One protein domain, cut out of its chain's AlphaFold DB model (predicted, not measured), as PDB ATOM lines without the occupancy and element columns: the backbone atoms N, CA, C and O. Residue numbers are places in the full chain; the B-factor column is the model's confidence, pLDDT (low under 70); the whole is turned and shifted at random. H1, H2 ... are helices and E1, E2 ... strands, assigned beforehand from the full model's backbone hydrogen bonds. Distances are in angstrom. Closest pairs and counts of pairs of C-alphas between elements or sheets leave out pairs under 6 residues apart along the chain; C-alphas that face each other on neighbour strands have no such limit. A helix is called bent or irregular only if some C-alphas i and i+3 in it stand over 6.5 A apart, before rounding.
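This is residues 112 to 222 of the 283 residues of an uncharacterized protein of Caenorhabditis japonica (UniProt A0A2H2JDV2). A small sheet of three parallel strands, in the order E2 E1 E3, has H3 packed along one face, while residues 119 to 136 make a long loop that folds back on itself. After H4 a loose tail with H5 and H6 swings away; residues 197 to 202, 204 to 210 and 212 to 218 stick out. The 111 printed residues hold six named helices and three named strands, ordered E1 H1 H2 E2 H3 E3 H4 H5 H6, a mixed class. The whole is only just loose, close to compact, with a radius of gyration of the C-alphas of 16.0 A and spans of 42 by 35 by 33 A.

E1, residues 112 to 118, is the inner strand; E2, residues 152 to 159, and E3, residues 179 to 181, are edge strands. N 115 and O 155 of E1 and E2, 2.8 A, and N 116 and O 179 of E1 and E3, 2.9 A, are within hydrogen-bond range. H1, residues 137 to 143, is only just not on the sheet, with 4 pairs of C-alphas within 10 A; H2, residues 145 to 148, only grazes it. E1, H1 H2, E2 form a strand-helix-strand unit, two parallel neighbour strands with helices between, its crossover right-handed. H3, residues 161 to 174, is irregular, C-alphas 162 and 165 being 8.1 A apart. It makes two layers with the sheet, helix on one face, at a height of 9.0 A; its closest C-alphas to E1 are those of Trp 161 and Ala 118, 5.9 A. E2, H3, E3 form a split unit, E1 between the strands, also right-handed. H4, residues 187 to 192, is close but not clearly touching H3, at C-alphas Trp 190 and Thr 169, 7.7 A. H5, residues 200 to 205, and H6, residues 216 to 221, are apart. Every O i to N i+4 pair is within range in H1, H4 and H6; 8 of 10 are in H3 and 1 of 2 in H5, and H2 is too short for one.

E1 begins at C-alpha 112 (173.780, 143.906, 139.387) and is 19.7 A long, E2 21.8 A and H3 20.2 A. H6 ends at C-alpha 221 (158.139, 124.249, 158.430).

The C-alphas farthest apart, of Gly 131 and Asp 201, are 44.8 A apart. The printed part has no cut; the link from E1 to H1 is long. Residues 128 to 129 have pLDDT under 70.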
ATOM      1  N   THR A 112     175.199 143.585 139.565       96.56
ATOM      2  CA  THR A 112     173.780 143.906 139.387       96.56
ATOM      3  C   THR A 112     172.949 142.810 140.036       96.56
ATOM      4  O   THR A 112     173.223 141.634 139.815       96.56
ATOM      5  N   VAL A 113     171.944 143.195 140.819       96.56
ATOM      6  CA  VAL A 113     170.988 142.275 141.444       96.56
ATOM      7  C   VAL A 113     169.578 142.690 141.041       96.56
ATOM      8  O   VAL A 113     169.134 143.804 141.339       96.56
ATOM      9  N   ARG A 114     168.873 141.790 140.357       97.19
ATOM     10  CA  ARG A 114     167.514 141.975 139.842       97.19
ATOM     11  C   ARG A 114     166.510 141.381 140.816       97.19
ATOM     12  O   ARG A 114     166.514 140.179 141.081       97.19
ATOM     13  N   VAL A 115     165.633 142.226 141.344       95.94
ATOM     14  CA  VAL A 115     164.682 141.876 142.400       95.94
ATOM     15  C   VAL A 115     163.258 142.033 141.883       95.94
ATOM     16  O   VAL A 115     162.834 143.134 141.547       95.94
ATOM     17  N   ALA A 116     162.485 140.951 141.849       95.44
ATOM     18  CA  ALA A 116     161.092 140.964 141.409       95.44
ATOM     19  C   ALA A 116     160.134 140.859 142.604       95.44
ATOM     20  O   ALA A 116     160.031 139.816 143.252       95.44
ATOM     21  N   LEU A 117     159.385 141.926 142.886       93.94
ATOM     22  CA  LEU A 117     158.553 142.056 144.082       93.94
ATOM     23  C   LEU A 117     157.055 142.055 143.761       93.94
ATOM     24  O   LEU A 117     156.531 142.975 143.130       93.94
ATOM     25  N   ALA A 118     156.344 141.051 144.271       92.31
ATOM     26  CA  ALA A 118     154.890 140.972 144.208       92.31
ATOM     27  C   ALA A 118     154.213 141.932 145.199       92.31
ATOM     28  O   ALA A 118     154.349 141.779 146.411       92.31
ATOM     29  N   GLY A 119     153.448 142.900 144.690       86.38
ATOM     30  CA  GLY A 119     152.537 143.720 145.496       86.38
ATOM     31  C   GLY A 119     153.177 144.731 146.451       86.38
ATOM     32  O   GLY A 119     152.460 145.326 147.250       86.38
ATOM     33  N   TRP A 120     154.491 144.948 146.376       87.69
ATOM     34  CA  TRP A 120     155.185 145.967 147.170       87.69
ATOM     35  C   TRP A 120     154.962 147.364 146.611       87.69
ATOM     36  O   TRP A 120     154.860 147.529 145.402       87.69
ATOM     37  N   GLN A 121     154.947 148.377 147.474       86.62
ATOM     38  CA  GLN A 121     154.940 149.777 147.065       86.62
ATOM     39  C   GLN A 121     156.382 150.301 146.987       86.62
ATOM     40  O   GLN A 121     157.085 150.354 147.996       86.62
ATOM     41  N   LEU A 122     156.833 150.683 145.787       88.19
ATOM     42  CA  LEU A 122     158.203 151.176 145.595       88.19
ATOM     43  C   LEU A 122     158.359 152.655 145.946       88.19
ATOM     44  O   LEU A 122     159.350 153.037 146.559       88.19
ATOM     45  N   GLU A 123     157.364 153.463 145.593       88.06
ATOM     46  CA  GLU A 123     157.399 154.915 145.746       88.06
ATOM     47  C   GLU A 123     156.655 155.381 146.994       88.06
ATOM     48  O   GLU A 123     155.664 154.774 147.409       88.06
ATOM     49  N   ASN A 124     157.094 156.505 147.558       84.75
ATOM     50  CA  ASN A 124     156.389 157.156 148.657       84.75
ATOM     51  C   ASN A 124     154.940 157.464 148.281       84.75
ATOM     52  O   ASN A 124     154.623 157.803 147.138       84.75
ATOM     53  N   GLY A 125     154.059 157.390 149.268       81.62
ATOM     54  CA  GLY A 125     152.642 157.631 149.062       81.62
ATOM     55  C   GLY A 125     151.964 158.225 150.277       81.62
ATOM     56  O   GLY A 125     152.592 158.791 151.171       81.62
ATOM     57  N   ILE A 126     150.643 158.119 150.270       76.94
ATOM     58  CA  ILE A 126     149.784 158.499 151.380       76.94
ATOM     59  C   ILE A 126     148.910 157.286 151.668       76.94
ATOM     60  O   ILE A 126     148.265 156.762 150.758       76.94
ATOM     61  N   ASP A 127     148.905 156.844 152.920       70.69
ATOM     62  CA  ASP A 127     147.968 155.848 153.414       70.69
ATOM     63  C   ASP A 127     146.559 156.416 153.260       70.69
ATOM     64  O   ASP A 127     146.228 157.466 153.810       70.69
ATOM     65  N   ALA A 128     145.731 155.750 152.469       62.97
ATOM     66  CA  ALA A 128     144.422 156.273 152.125       62.97
ATOM     67  C   ALA A 128     143.380 156.113 153.248       62.97
ATOM     68  O   ALA A 128     142.334 156.758 153.185       62.97
ATOM     69  N   LEU A 129     143.651 155.290 154.266       65.25
ATOM     70  CA  LEU A 129     142.800 155.134 155.449       65.25
ATOM     71  C   LEU A 129     143.136 156.190 156.500       65.25
ATOM     72  O   LEU A 129     142.236 156.775 157.099       65.25
ATOM     73  N   THR A 130     144.426 156.447 156.725       76.00
ATOM     74  CA  THR A 130     144.870 157.344 157.802       76.00
ATOM     75  C   THR A 130     145.269 158.737 157.316       76.00
ATOM     76  O   THR A 130     145.472 159.628 158.136       76.00
ATOM     77  N   GLY A 131     145.457 158.932 156.009       74.19
ATOM     78  CA  GLY A 131     145.985 160.166 155.416       74.19
ATOM     79  C   GLY A 131     147.464 160.431 155.725       74.19
ATOM     80  O   GLY A 131     147.964 161.519 155.437       74.19
ATOM     81  N   ASN A 132     148.174 159.469 156.324       77.25
ATOM     82  CA  ASN A 132     149.569 159.647 156.724       77.25
ATOM     83  C   ASN A 132     150.510 159.362 155.550       77.25
ATOM     84  O   ASN A 132     150.230 158.470 154.753       77.25
ATOM     85  N   PRO A 133     151.653 160.057 155.442       78.56
ATOM     86  CA  PRO A 133     152.645 159.730 154.428       78.56
ATOM     87  C   PRO A 133     153.223 158.329 154.672       78.56
ATOM     88  O   PRO A 133     153.621 158.011 155.796       78.56
ATOM     89  N   THR A 134     153.305 157.526 153.613       79.44
ATOM     90  CA  THR A 134     153.976 156.222 153.595       79.44
ATOM     91  C   THR A 134     155.317 156.333 152.887       79.44
ATOM     92  O   THR A 134     155.468 157.067 151.907       79.44
ATOM     93  N   ILE A 135     156.302 155.601 153.402       81.12
ATOM     94  CA  ILE A 135     157.644 155.537 152.829       81.12
ATOM     95  C   ILE A 135     157.693 154.323 151.907       81.12
ATOM     96  O   ILE A 135     157.364 153.213 152.322       81.12
ATOM     97  N   GLY A 136     158.052 154.554 150.650       87.12
ATOM     98  CA  GLY A 136     158.219 153.513 149.650       87.12
ATOM     99  C   GLY A 136     159.526 152.752 149.841       87.12
ATOM    100  O   GLY A 136     160.484 153.246 150.444       87.12
ATOM    101  N   LEU A 137     159.583 151.541 149.288       90.06
ATOM    102  CA  LEU A 137     160.763 150.689 149.392       90.06
ATOM    103  C   LEU A 137     162.028 151.342 148.805       90.06
ATOM    104  O   LEU A 137     163.111 151.129 149.341       90.06
ATOM    105  N   ASN A 138     161.911 152.159 147.755       90.69
ATOM    106  CA  ASN A 138     163.069 152.811 147.136       90.69
ATOM    107  C   ASN A 138     163.775 153.767 148.105       90.69
ATOM    108  O   ASN A 138     164.991 153.683 148.260       90.69
ATOM    109  N   GLU A 139     163.026 154.606 148.827       89.00
ATOM    110  CA  GLU A 139     163.616 155.500 149.833       89.00
ATOM    111  C   GLU A 139     164.267 154.707 150.974       89.00
ATOM    112  O   GLU A 139     165.349 155.064 151.448       89.00
ATOM    113  N   TYR A 140     163.631 153.612 151.401       89.38
ATOM    114  CA  TYR A 140     164.200 152.731 152.415       89.38
ATOM    115  C   TYR A 140     165.531 152.125 151.949       89.38
ATOM    116  O   TYR A 140     166.527 152.220 152.669       89.38
ATOM    117  N   LEU A 141     165.584 151.563 150.739       92.00
ATOM    118  CA  LEU A 141     166.794 150.971 150.158       92.00
ATOM    119  C   LEU A 141     167.908 152.006 149.954       92.00
ATOM    120  O   LEU A 141     169.072 151.705 150.220       92.00
ATOM    121  N   ASP A 142     167.570 153.228 149.541       90.25
ATOM    122  CA  ASP A 142     168.528 154.328 149.374       90.25
ATOM    123  C   ASP A 142     169.182 154.728 150.698       90.25
ATOM    124  O   ASP A 142     170.381 155.012 150.761       90.25
ATOM    125  N   LYS A 143     168.400 154.744 151.778       89.12
ATOM    126  CA  LYS A 143     168.878 155.126 153.110       89.12
ATOM    127  C   LYS A 143     169.561 153.989 153.866       89.12
ATOM    128  O   LYS A 143     170.303 154.292 154.800       89.12
ATOM    129  N   THR A 144     169.329 152.737 153.471       90.50
ATOM    130  CA  THR A 144     169.866 151.531 154.119       90.50
ATOM    131  C   THR A 144     170.808 150.774 153.183       90.50
ATOM    132  O   THR A 144     172.008 151.046 153.159       90.50
ATOM    133  N   PHE A 145     170.274 149.870 152.362       91.88
ATOM    134  CA  PHE A 145     171.028 148.922 151.550       91.88
ATOM    135  C   PHE A 145     172.093 149.582 150.668       91.88
ATOM    136  O   PHE A 145     173.235 149.134 150.662       91.88
ATOM    137  N   LYS A 146     171.773 150.676 149.963       91.81
ATOM    138  CA  LYS A 146     172.743 151.350 149.080       91.81
ATOM    139  C   LYS A 146     173.899 152.003 149.840       91.81
ATOM    140  O   LYS A 146     174.969 152.178 149.272       91.81
ATOM    141  N   LYS A 147     173.716 152.345 151.120       92.31
ATOM    142  CA  LYS A 147     174.822 152.805 151.977       92.31
ATOM    143  C   LYS A 147     175.683 151.641 152.463       92.31
ATOM    144  O   LYS A 147     176.899 151.782 152.541       92.31
ATOM    145  N   MET A 148     175.056 150.500 152.750       92.38
ATOM    146  CA  MET A 148     175.746 149.275 153.170       92.38
ATOM    147  C   MET A 148     176.567 148.658 152.028       92.38
ATOM    148  O   MET A 148     177.674 148.175 152.266       92.38
ATOM    149  N   TYR A 149     176.044 148.716 150.799       94.69
ATOM    150  CA  TYR A 149     176.602 148.091 149.597       94.69
ATOM    151  C   TYR A 149     176.620 149.074 148.409       94.69
ATOM    152  O   TYR A 149     175.836 148.931 147.465       94.69
ATOM    153  N   PRO A 150     177.505 150.087 148.419       93.81
ATOM    154  CA  PRO A 150     177.475 151.189 147.450       93.81
ATOM    155  C   PRO A 150     177.766 150.775 146.002       93.81
ATOM    156  O   PRO A 150     177.365 151.480 145.076       93.81
ATOM    157  N   ASN A 151     178.435 149.638 145.793       95.56
ATOM    158  CA  ASN A 151     178.827 149.163 144.464       95.56
ATOM    159  C   ASN A 151     177.827 148.148 143.870       95.56
ATOM    160  O   ASN A 151     178.016 147.694 142.738       95.56
ATOM    161  N   ILE A 152     176.761 147.792 144.599       96.56
ATOM    162  CA  ILE A 152     175.694 146.917 144.095       96.56
ATOM    163  C   ILE A 152     174.620 147.763 143.408       96.56
ATOM    164  O   ILE A 152     173.981 148.624 144.016       96.56
ATOM    165  N   LYS A 153     174.362 147.468 142.134       95.50
ATOM    166  CA  LYS A 153     173.236 148.020 141.383       95.50
ATOM    167  C   LYS A 153     171.994 147.159 141.617       95.50
ATOM    168  O   LYS A 153     171.894 146.055 141.092       95.50
ATOM    169  N   LEU A 154     171.033 147.682 142.374       94.69
ATOM    170  CA  LEU A 154     169.720 147.053 142.534       94.69
ATOM    171  C   LEU A 154     168.765 147.462 141.409       94.69
ATOM    172  O   LEU A 154     168.497 148.650 141.218       94.69
ATOM    173  N   GLU A 155     168.206 146.475 140.716       95.12
ATOM    174  CA  GLU A 155     167.135 146.644 139.731       95.12
ATOM    175  C   GLU A 155     165.847 146.033 140.291       95.12
ATOM    176  O   GLU A 155     165.683 144.816 140.314       95.12
ATOM    177  N   VAL A 156     164.947 146.877 140.804       94.62
ATOM    178  CA  VAL A 156     163.736 146.434 141.511       94.62
ATOM    179  C   VAL A 156     162.510 146.559 140.609       94.62
ATOM    180  O   VAL A 156     162.156 147.652 140.166       94.62
ATOM    181  N   TYR A 157     161.821 145.445 140.380       92.75
ATOM    182  CA  TYR A 157     160.611 145.356 139.569       92.75
ATOM    183  C   TYR A 157     159.390 145.125 140.453       92.75
ATOM    184  O   TYR A 157     159.276 144.100 141.122       92.75
ATOM    185  N   GLN A 158     158.432 146.049 140.414       92.19
ATOM    186  CA  GLN A 158     157.132 145.855 141.050       92.19
ATOM    187  C   GLN A 158     156.188 145.090 140.126       92.19
ATOM    188  O   GLN A 158     155.956 145.484 138.981       92.19
ATOM    189  N   ILE A 159     155.576 144.030 140.652       91.50
ATOM    190  CA  ILE A 159     154.587 143.232 139.931       91.50
ATOM    191  C   ILE A 159     153.264 143.238 140.712       91.50
ATOM    192  O   ILE A 159     153.223 142.757 141.846       91.50
ATOM    193  N   PRO A 160     152.161 143.764 140.145       88.25
ATOM    194  CA  PRO A 160     150.842 143.696 140.773       88.25
ATOM    195  C   PRO A 160     150.356 142.251 140.931       88.25
ATOM    196  O   PRO A 160     150.505 141.468 139.992       88.25
ATOM    197  N   TRP A 161     149.719 141.937 142.069       86.94
ATOM    198  CA  TRP A 161     149.273 140.585 142.459       86.94
ATOM    199  C   TRP A 161     148.542 139.807 141.360       86.94
ATOM    200  O   TRP A 161     148.851 138.639 141.140       86.94
ATOM    201  N   GLU A 162     147.654 140.480 140.627       86.38
ATOM    202  CA  GLU A 162     146.852 139.941 139.514       86.38
ATOM    203  C   GLU A 162     147.698 139.187 138.468       86.38
ATOM    204  O   GLU A 162     147.258 138.199 137.892       86.38
ATOM    205  N   ASN A 163     148.937 139.635 138.236       87.44
ATOM    206  CA  ASN A 163     149.798 139.149 137.154       87.44
ATOM    207  C   ASN A 163     151.097 138.497 137.649       87.44
ATOM    208  O   ASN A 163     151.975 138.194 136.837       87.44
ATOM    209  N   VAL A 164     151.245 138.297 138.966       91.00
ATOM    210  CA  VAL A 164     152.500 137.832 139.581       91.00
ATOM    211  C   VAL A 164     152.943 136.495 139.013       91.00
ATOM    212  O   VAL A 164     154.078 136.398 138.558       91.00
ATOM    213  N   LYS A 165     152.051 135.495 138.981       92.06
ATOM    214  CA  LYS A 165     152.405 134.135 138.553       92.06
ATOM    215  C   LYS A 165     153.001 134.123 137.146       92.06
ATOM    216  O   LYS A 165     154.125 133.681 136.967       92.06
ATOM    217  N   ALA A 166     152.282 134.666 136.164       94.00
ATOM    218  CA  ALA A 166     152.732 134.657 134.774       94.00
ATOM    219  C   ALA A 166     154.042 135.441 134.574       94.00
ATOM    220  O   ALA A 166     154.956 134.953 133.914       94.00
ATOM    221  N   LYS A 167     154.155 136.639 135.168       94.69
ATOM    222  CA  LYS A 167     155.340 137.493 134.999       94.69
ATOM    223  C   LYS A 167     156.575 136.928 135.695       94.69
ATOM    224  O   LYS A 167     157.629 136.879 135.076       94.69
ATOM    225  N   GLN A 168     156.454 136.482 136.946       95.50
ATOM    226  CA  GLN A 168     157.588 135.915 137.680       95.50
ATOM    227  C   GLN A 168     158.027 134.567 137.097       95.50
ATOM    228  O   GLN A 168     159.227 134.358 136.969       95.50
ATOM    229  N   THR A 169     157.105 133.702 136.645       95.38
ATOM    230  CA  THR A 169     157.482 132.476 135.914       95.38
ATOM    231  C   THR A 169     158.289 132.806 134.659       95.38
ATOM    232  O   THR A 169     159.318 132.183 134.416       95.38
ATOM    233  N   ALA A 170     157.862 133.797 133.866       96.19
ATOM    234  CA  ALA A 170     158.601 134.199 132.670       96.19
ATOM    235  C   ALA A 170     160.012 134.706 133.009       96.19
ATOM    236  O   ALA A 170     160.966 134.286 132.365       96.19
ATOM    237  N   MET A 171     160.145 135.541 134.050       96.44
ATOM    238  CA  MET A 171     161.445 136.048 134.512       96.44
ATOM    239  C   MET A 171     162.361 134.941 135.043       96.44
ATOM    240  O   MET A 171     163.569 135.002 134.843       96.44
ATOM    241  N   LEU A 172     161.807 133.931 135.716       95.25
ATOM    242  CA  LEU A 172     162.569 132.769 136.179       95.25
ATOM    243  C   LEU A 172     163.112 131.952 135.003       95.25
ATOM    244  O   LEU A 172     164.286 131.599 134.991       95.25
ATOM    245  N   LEU A 173     162.280 131.701 133.989       95.88
ATOM    246  CA  LEU A 173     162.672 130.946 132.798       95.88
ATOM    247  C   LEU A 173     163.705 131.684 131.935       95.88
ATOM    248  O   LEU A 173     164.577 131.042 131.355       95.88
ATOM    249  N   SER A 174     163.611 133.014 131.831       96.31
ATOM    250  CA  SER A 174     164.583 133.828 131.091       96.31
ATOM    251  C   SER A 174     165.847 134.151 131.890       96.31
ATOM    252  O   SER A 174     166.827 134.615 131.311       96.31
ATOM    253  N   GLY A 175     165.841 133.911 133.205       93.81
ATOM    254  CA  GLY A 175     166.918 134.325 134.097       93.81
ATOM    255  C   GLY A 175     166.988 135.842 134.284       93.81
ATOM    256  O   GLY A 175     168.079 136.367 134.485       93.81
ATOM    257  N   ASP A 176     165.854 136.549 134.207       94.88
ATOM    258  CA  ASP A 176     165.727 138.007 134.388       94.88
ATOM    259  C   ASP A 176     165.488 138.441 135.846       94.88
ATOM    260  O   ASP A 176     165.399 139.636 136.133       94.88
ATOM    261  N   ALA A 177     165.388 137.494 136.780       95.25
ATOM    262  CA  ALA A 177     165.291 137.759 138.214       95.25
ATOM    263  C   ALA A 177     166.338 136.951 138.987       95.25
ATOM    264  O   ALA A 177     166.470 135.750 138.772       95.25
ATOM    265  N   ASP A 178     167.023 137.607 139.924       95.81
ATOM    266  CA  ASP A 178     167.975 136.970 140.841       95.81
ATOM    267  C   ASP A 178     167.321 136.687 142.205       95.81
ATOM    268  O   ASP A 178     167.609 135.684 142.852       95.81
ATOM    269  N   VAL A 179     166.407 137.566 142.637       94.81
ATOM    270  CA  VAL A 179     165.662 137.454 143.901       94.81
ATOM    271  C   VAL A 179     164.187 137.742 143.651       94.81
ATOM    272  O   VAL A 179     163.844 138.705 142.961       94.81
ATOM    273  N   LEU A 180     163.289 136.950 144.242       93.75
ATOM    274  CA  LEU A 180     161.848 137.165 144.126       93.75
ATOM    275  C   LEU A 180     161.158 137.222 145.485       93.75
ATOM    276  O   LEU A 180     161.454 136.451 146.394       93.75
ATOM    277  N   TYR A 181     160.145 138.078 145.571       93.25
ATOM    278  CA  TYR A 181     159.126 138.024 146.612       93.25
ATOM    279  C   TYR A 181     157.774 137.703 145.979       93.25
ATOM    280  O   TYR A 181     157.349 138.378 145.040       93.25
ATOM    281  N   THR A 182     157.078 136.702 146.522       85.81
ATOM    282  CA  THR A 182     155.779 136.225 146.009       85.81
ATOM    283  C   THR A 182     154.726 136.017 147.113       85.81
ATOM    284  O   THR A 182     153.686 135.398 146.898       85.81
ATOM    285  N   GLY A 183     155.001 136.481 148.342       83.44
ATOM    286  CA  GLY A 183     154.146 136.234 149.519       83.44
ATOM    287  C   GLY A 183     153.883 134.749 149.805       83.44
ATOM    288  O   GLY A 183     152.875 134.408 150.414       83.44
ATOM    289  N   GLY A 184     154.756 133.871 149.304       82.44
ATOM    290  CA  GLY A 184     154.692 132.423 149.479       82.44
ATOM    291  C   GLY A 184     153.641 131.680 148.649       82.44
ATOM    292  O   GLY A 184     153.516 130.473 148.806       82.44
ATOM    293  N   ALA A 185     152.906 132.343 147.749       84.38
ATOM    294  CA  ALA A 185     151.809 131.705 147.012       84.38
ATOM    295  C   ALA A 185     152.269 130.651 145.985       84.38
ATOM    296  O   ALA A 185     151.587 129.647 145.798       84.38
ATOM    297  N   PHE A 186     153.407 130.880 145.320       90.75
ATOM    298  CA  PHE A 186     153.861 130.061 144.183       90.75
ATOM    299  C   PHE A 186     155.252 129.445 144.370       90.75
ATOM    300  O   PHE A 186     155.690 128.658 143.535       90.75
ATOM    301  N   ALA A 187     155.943 129.775 145.463       92.12
ATOM    302  CA  ALA A 187     157.349 129.429 145.653       92.12
ATOM    303  C   ALA A 187     157.595 127.907 145.632       92.12
ATOM    304  O   ALA A 187     158.496 127.446 144.942       92.12
ATOM    305  N   SER A 188     156.745 127.114 146.294       92.06
ATOM    306  CA  SER A 188     156.865 125.647 146.305       92.06
ATOM    307  C   SER A 188     156.652 125.030 144.924       92.06
ATOM    308  O   SER A 188     157.335 124.073 144.576       92.06
ATOM    309  N   GLN A 189     155.721 125.583 144.135       93.31
ATOM    310  CA  GLN A 189     155.482 125.133 142.762       93.31
ATOM    311  C   GLN A 189     156.734 125.378 141.909       93.31
ATOM    312  O   GLN A 189     157.215 124.460 141.256       93.31
ATOM    313  N   TRP A 190     157.303 126.584 141.957       94.75
ATOM    314  CA  TRP A 190     158.516 126.909 141.201       94.75
ATOM    315  C   TRP A 190     159.738 126.111 141.650       94.75
ATOM    316  O   TRP A 190     160.564 125.746 140.819       94.75
ATOM    317  N   TYR A 191     159.841 125.796 142.942       95.38
ATOM    318  CA  TYR A 191     160.882 124.905 143.444       95.38
ATOM    319  C   TYR A 191     160.741 123.487 142.873       95.38
ATOM    320  O   TYR A 191     161.708 122.934 142.362       95.38
ATOM    321  N   GLN A 192     159.529 122.920 142.879       93.75
ATOM    322  CA  GLN A 192     159.258 121.604 142.279       93.75
ATOM    323  C   GLN A 192     159.503 121.576 140.763       93.75
ATOM    324  O   GLN A 192     159.913 120.551 140.228       93.75
ATOM    325  N   GLU A 193     159.278 122.696 140.075       95.00
ATOM    326  CA  GLU A 193     159.593 122.879 138.652       95.00
ATOM    327  C   GLU A 193     161.100 123.082 138.386       95.00
ATOM    328  O   GLU A 193     161.508 123.184 137.231       95.00
ATOM    329  N   GLY A 194     161.939 123.136 139.429       95.19
ATOM    330  CA  GLY A 194     163.387 123.332 139.313       95.19
ATOM    331  C   GLY A 194     163.799 124.761 138.947       95.19
ATOM    332  O   GLY A 194     164.927 124.981 138.515       95.19
ATOM    333  N   LEU A 195     162.897 125.734 139.099       95.50
ATOM    334  CA  LEU A 195     163.150 127.143 138.778       95.50
ATOM    335  C   LEU A 195     163.830 127.905 139.920       95.50
ATOM    336  O   LEU A 195     164.333 129.006 139.710       95.50
ATOM    337  N   LEU A 196     163.823 127.345 141.130       95.88
ATOM    338  CA  LEU A 196     164.473 127.916 142.306       95.88
ATOM    339  C   LEU A 196     165.624 127.014 142.748       95.88
ATOM    340  O   LEU A 196     165.522 125.791 142.681       95.88
ATOM    341  N   ARG A 197     166.706 127.630 143.227       95.00
ATOM    342  CA  ARG A 197     167.850 126.920 143.808       95.00
ATOM    343  C   ARG A 197     167.679 126.707 145.309       95.00
ATOM    344  O   ARG A 197     167.007 127.490 145.980       95.00
ATOM    345  N   ASP A 198     168.397 125.722 145.827       96.88
ATOM    346  CA  ASP A 198     168.661 125.609 147.259       96.88
ATOM    347  C   ASP A 198     169.523 126.791 147.740       96.88
ATOM    348  O   ASP A 198     170.335 127.355 146.991       96.88
ATOM    349  N   LEU A 199     169.335 127.157 149.005       96.25
ATOM    350  CA  LEU A 199     170.042 128.226 149.709       96.25
ATOM    351  C   LEU A 199     170.923 127.698 150.844       96.25
ATOM    352  O   LEU A 199     171.619 128.501 151.461       96.25
ATOM    353  N   ASP A 200     170.913 126.392 151.131       95.50
ATOM    354  CA  ASP A 200     171.659 125.809 152.257       95.50
ATOM    355  C   ASP A 200     173.156 126.167 152.190       95.50
ATOM    356  O   ASP A 200     173.728 126.619 153.177       95.50
ATOM    357  N   ASP A 201     173.768 126.107 151.001       96.31
ATOM    358  CA  ASP A 201     175.181 126.453 150.811       96.31
ATOM    359  C   ASP A 201     175.483 127.947 151.007       96.31
ATOM    360  O   ASP A 201     176.625 128.308 151.292       96.31
ATOM    361  N   LEU A 202     174.494 128.822 150.800       94.88
ATOM    362  CA  LEU A 202     174.630 130.260 151.040       94.88
ATOM    363  C   LEU A 202     174.477 130.569 152.525       94.88
ATOM    364  O   LEU A 202     175.253 131.351 153.060       94.88
ATOM    365  N   ILE A 203     173.514 129.918 153.178       93.62
ATOM    366  CA  ILE A 203     173.258 130.049 154.611       93.62
ATOM    367  C   ILE A 203     174.462 129.547 155.413       93.62
ATOM    368  O   ILE A 203     174.925 130.241 156.308       93.62
ATOM    369  N   GLU A 204     175.026 128.390 155.059       93.50
ATOM    370  CA  GLU A 204     176.213 127.833 155.728       93.50
ATOM    371  C   GLU A 204     177.452 128.734 155.611       93.50
ATOM    372  O   GLU A 204     178.301 128.744 156.503       93.50
ATOM    373  N   LYS A 205     177.576 129.492 154.515       94.56
ATOM    374  CA  LYS A 205     178.699 130.417 154.284       94.56
ATOM    375  C   LYS A 205     178.501 131.779 154.946       94.56
ATOM    376  O   LYS A 205     179.479 132.509 155.102       94.56
ATOM    377  N   ASP A 206     177.271 132.142 155.293       90.88
ATOM    378  CA  ASP A 206     176.955 133.443 155.870       90.88
ATOM    379  C   ASP A 206     177.053 133.405 157.398       90.88
ATOM    380  O   ASP A 206     176.117 133.046 158.108       90.88
ATOM    381  N   THR A 207     178.193 133.849 157.922       87.56
ATOM    382  CA  THR A 207     178.424 133.939 159.372       87.56
ATOM    383  C   THR A 207     177.549 134.981 160.073       87.56
ATOM    384  O   THR A 207     177.535 135.024 161.300       87.56
ATOM    385  N   SER A 208     176.878 135.862 159.325       86.94
ATOM    386  CA  SER A 208     175.985 136.891 159.870       86.94
ATOM    387  C   SER A 208     174.521 136.456 159.923       86.94
ATOM    388  O   SER A 208     173.709 137.126 160.563       86.94
ATOM    389  N   PHE A 209     174.177 135.336 159.283       89.56
ATOM    390  CA  PHE A 209     172.817 134.827 159.275       89.56
ATOM    391  C   PHE A 209     172.467 134.181 160.623       89.56
ATOM    392  O   PHE A 209     173.007 133.140 160.992       89.56
ATOM    393  N   ASP A 210     171.522 134.785 161.345       88.94
ATOM    394  CA  ASP A 210     170.970 134.228 162.581       88.94
ATOM    395  C   ASP A 210     169.549 133.689 162.339       88.94
ATOM    396  O   ASP A 210     168.609 134.477 162.213       88.94
ATOM    397  N   PRO A 211     169.338 132.359 162.296       85.12
ATOM    398  CA  PRO A 211     168.009 131.788 162.102       85.12
ATOM    399  C   PRO A 211     167.076 131.994 163.307       85.12
ATOM    400  O   PRO A 211     165.861 131.867 163.154       85.12
ATOM    401  N   ASN A 212     167.601 132.324 164.492       87.62
ATOM    402  CA  ASN A 212     166.798 132.463 165.713       87.62
ATOM    403  C   ASN A 212     165.948 133.739 165.733       87.62
ATOM    404  O   ASN A 212     165.043 133.863 166.558       87.62
ATOM    405  N   ILE A 213     166.199 134.678 164.816       88.50
ATOM    406  CA  ILE A 213     165.349 135.863 164.638       88.50
ATOM    407  C   ILE A 213     163.969 135.498 164.076       88.50
ATOM    408  O   ILE A 213     163.027 136.289 164.160       88.50
ATOM    409  N   TYR A 214     163.839 134.308 163.484       88.56
ATOM    410  CA  TYR A 214     162.599 133.813 162.912       88.56
ATOM    411  C   TYR A 214     161.845 132.932 163.904       88.56
ATOM    412  O   TYR A 214     162.423 132.182 164.687       88.56
ATOM    413  N   LEU A 215     160.513 132.958 163.815       87.31
ATOM    414  CA  LEU A 215     159.689 131.970 164.506       87.31
ATOM    415  C   LEU A 215     160.051 130.569 163.998       87.31
ATOM    416  O   LEU A 215     160.046 130.336 162.789       87.31
ATOM    417  N   GLU A 216     160.292 129.634 164.917       84.56
ATOM    418  CA  GLU A 216     160.773 128.283 164.601       84.56
ATOM    419  C   GLU A 216     159.920 127.595 163.524       84.56
ATOM    420  O   GLU A 216     160.435 127.123 162.513       84.56
ATOM    421  N   GLY A 217     158.591 127.622 163.678       84.38
ATOM    422  CA  GLY A 217     157.674 127.026 162.704       84.38
ATOM    423  C   GLY A 217     157.694 127.701 161.327       84.38
ATOM    424  O   GLY A 217     157.407 127.055 160.324       84.38
ATOM    425  N   ILE A 218     158.062 128.979 161.255       85.69
ATOM    426  CA  ILE A 218     158.160 129.716 159.992       85.69
ATOM    427  C   ILE A 218     159.462 129.374 159.275       85.69
ATOM    428  O   ILE A 218     159.436 129.130 158.072       85.69
ATOM    429  N   MET A 219     160.582 129.329 159.994       87.19
ATOM    430  CA  MET A 219     161.870 129.002 159.385       87.19
ATOM    431  C   MET A 219     161.932 127.530 158.960       87.19
ATOM    432  O   MET A 219     162.359 127.219 157.848       87.19
ATOM    433  N   ASN A 220     161.449 126.630 159.822       85.88
ATOM    434  CA  ASN A 220     161.672 125.193 159.667       85.88
ATOM    435  C   ASN A 220     160.545 124.453 158.942       85.88
ATOM    436  O   ASN A 220     160.814 123.401 158.378       85.88
ATOM    437  N   ASN A 221     159.314 124.983 158.931       85.00
ATOM    438  CA  ASN A 221     158.139 124.249 158.430       85.00
ATOM    439  C   ASN A 221     157.313 125.012 157.383       85.00
ATOM    440  O   ASN A 221     156.246 124.546 156.977       85.00
ATOM    441  N   SER A 222     157.749 126.194 156.938       89.31
ATOM    442  CA  SER A 222     156.997 126.947 155.932       89.31
ATOM    443  C   SER A 222     157.101 126.284 154.560       89.31
ATOM    444  O   SER A 222     158.170 126.226 153.956       89.31
TER     445      SER A 222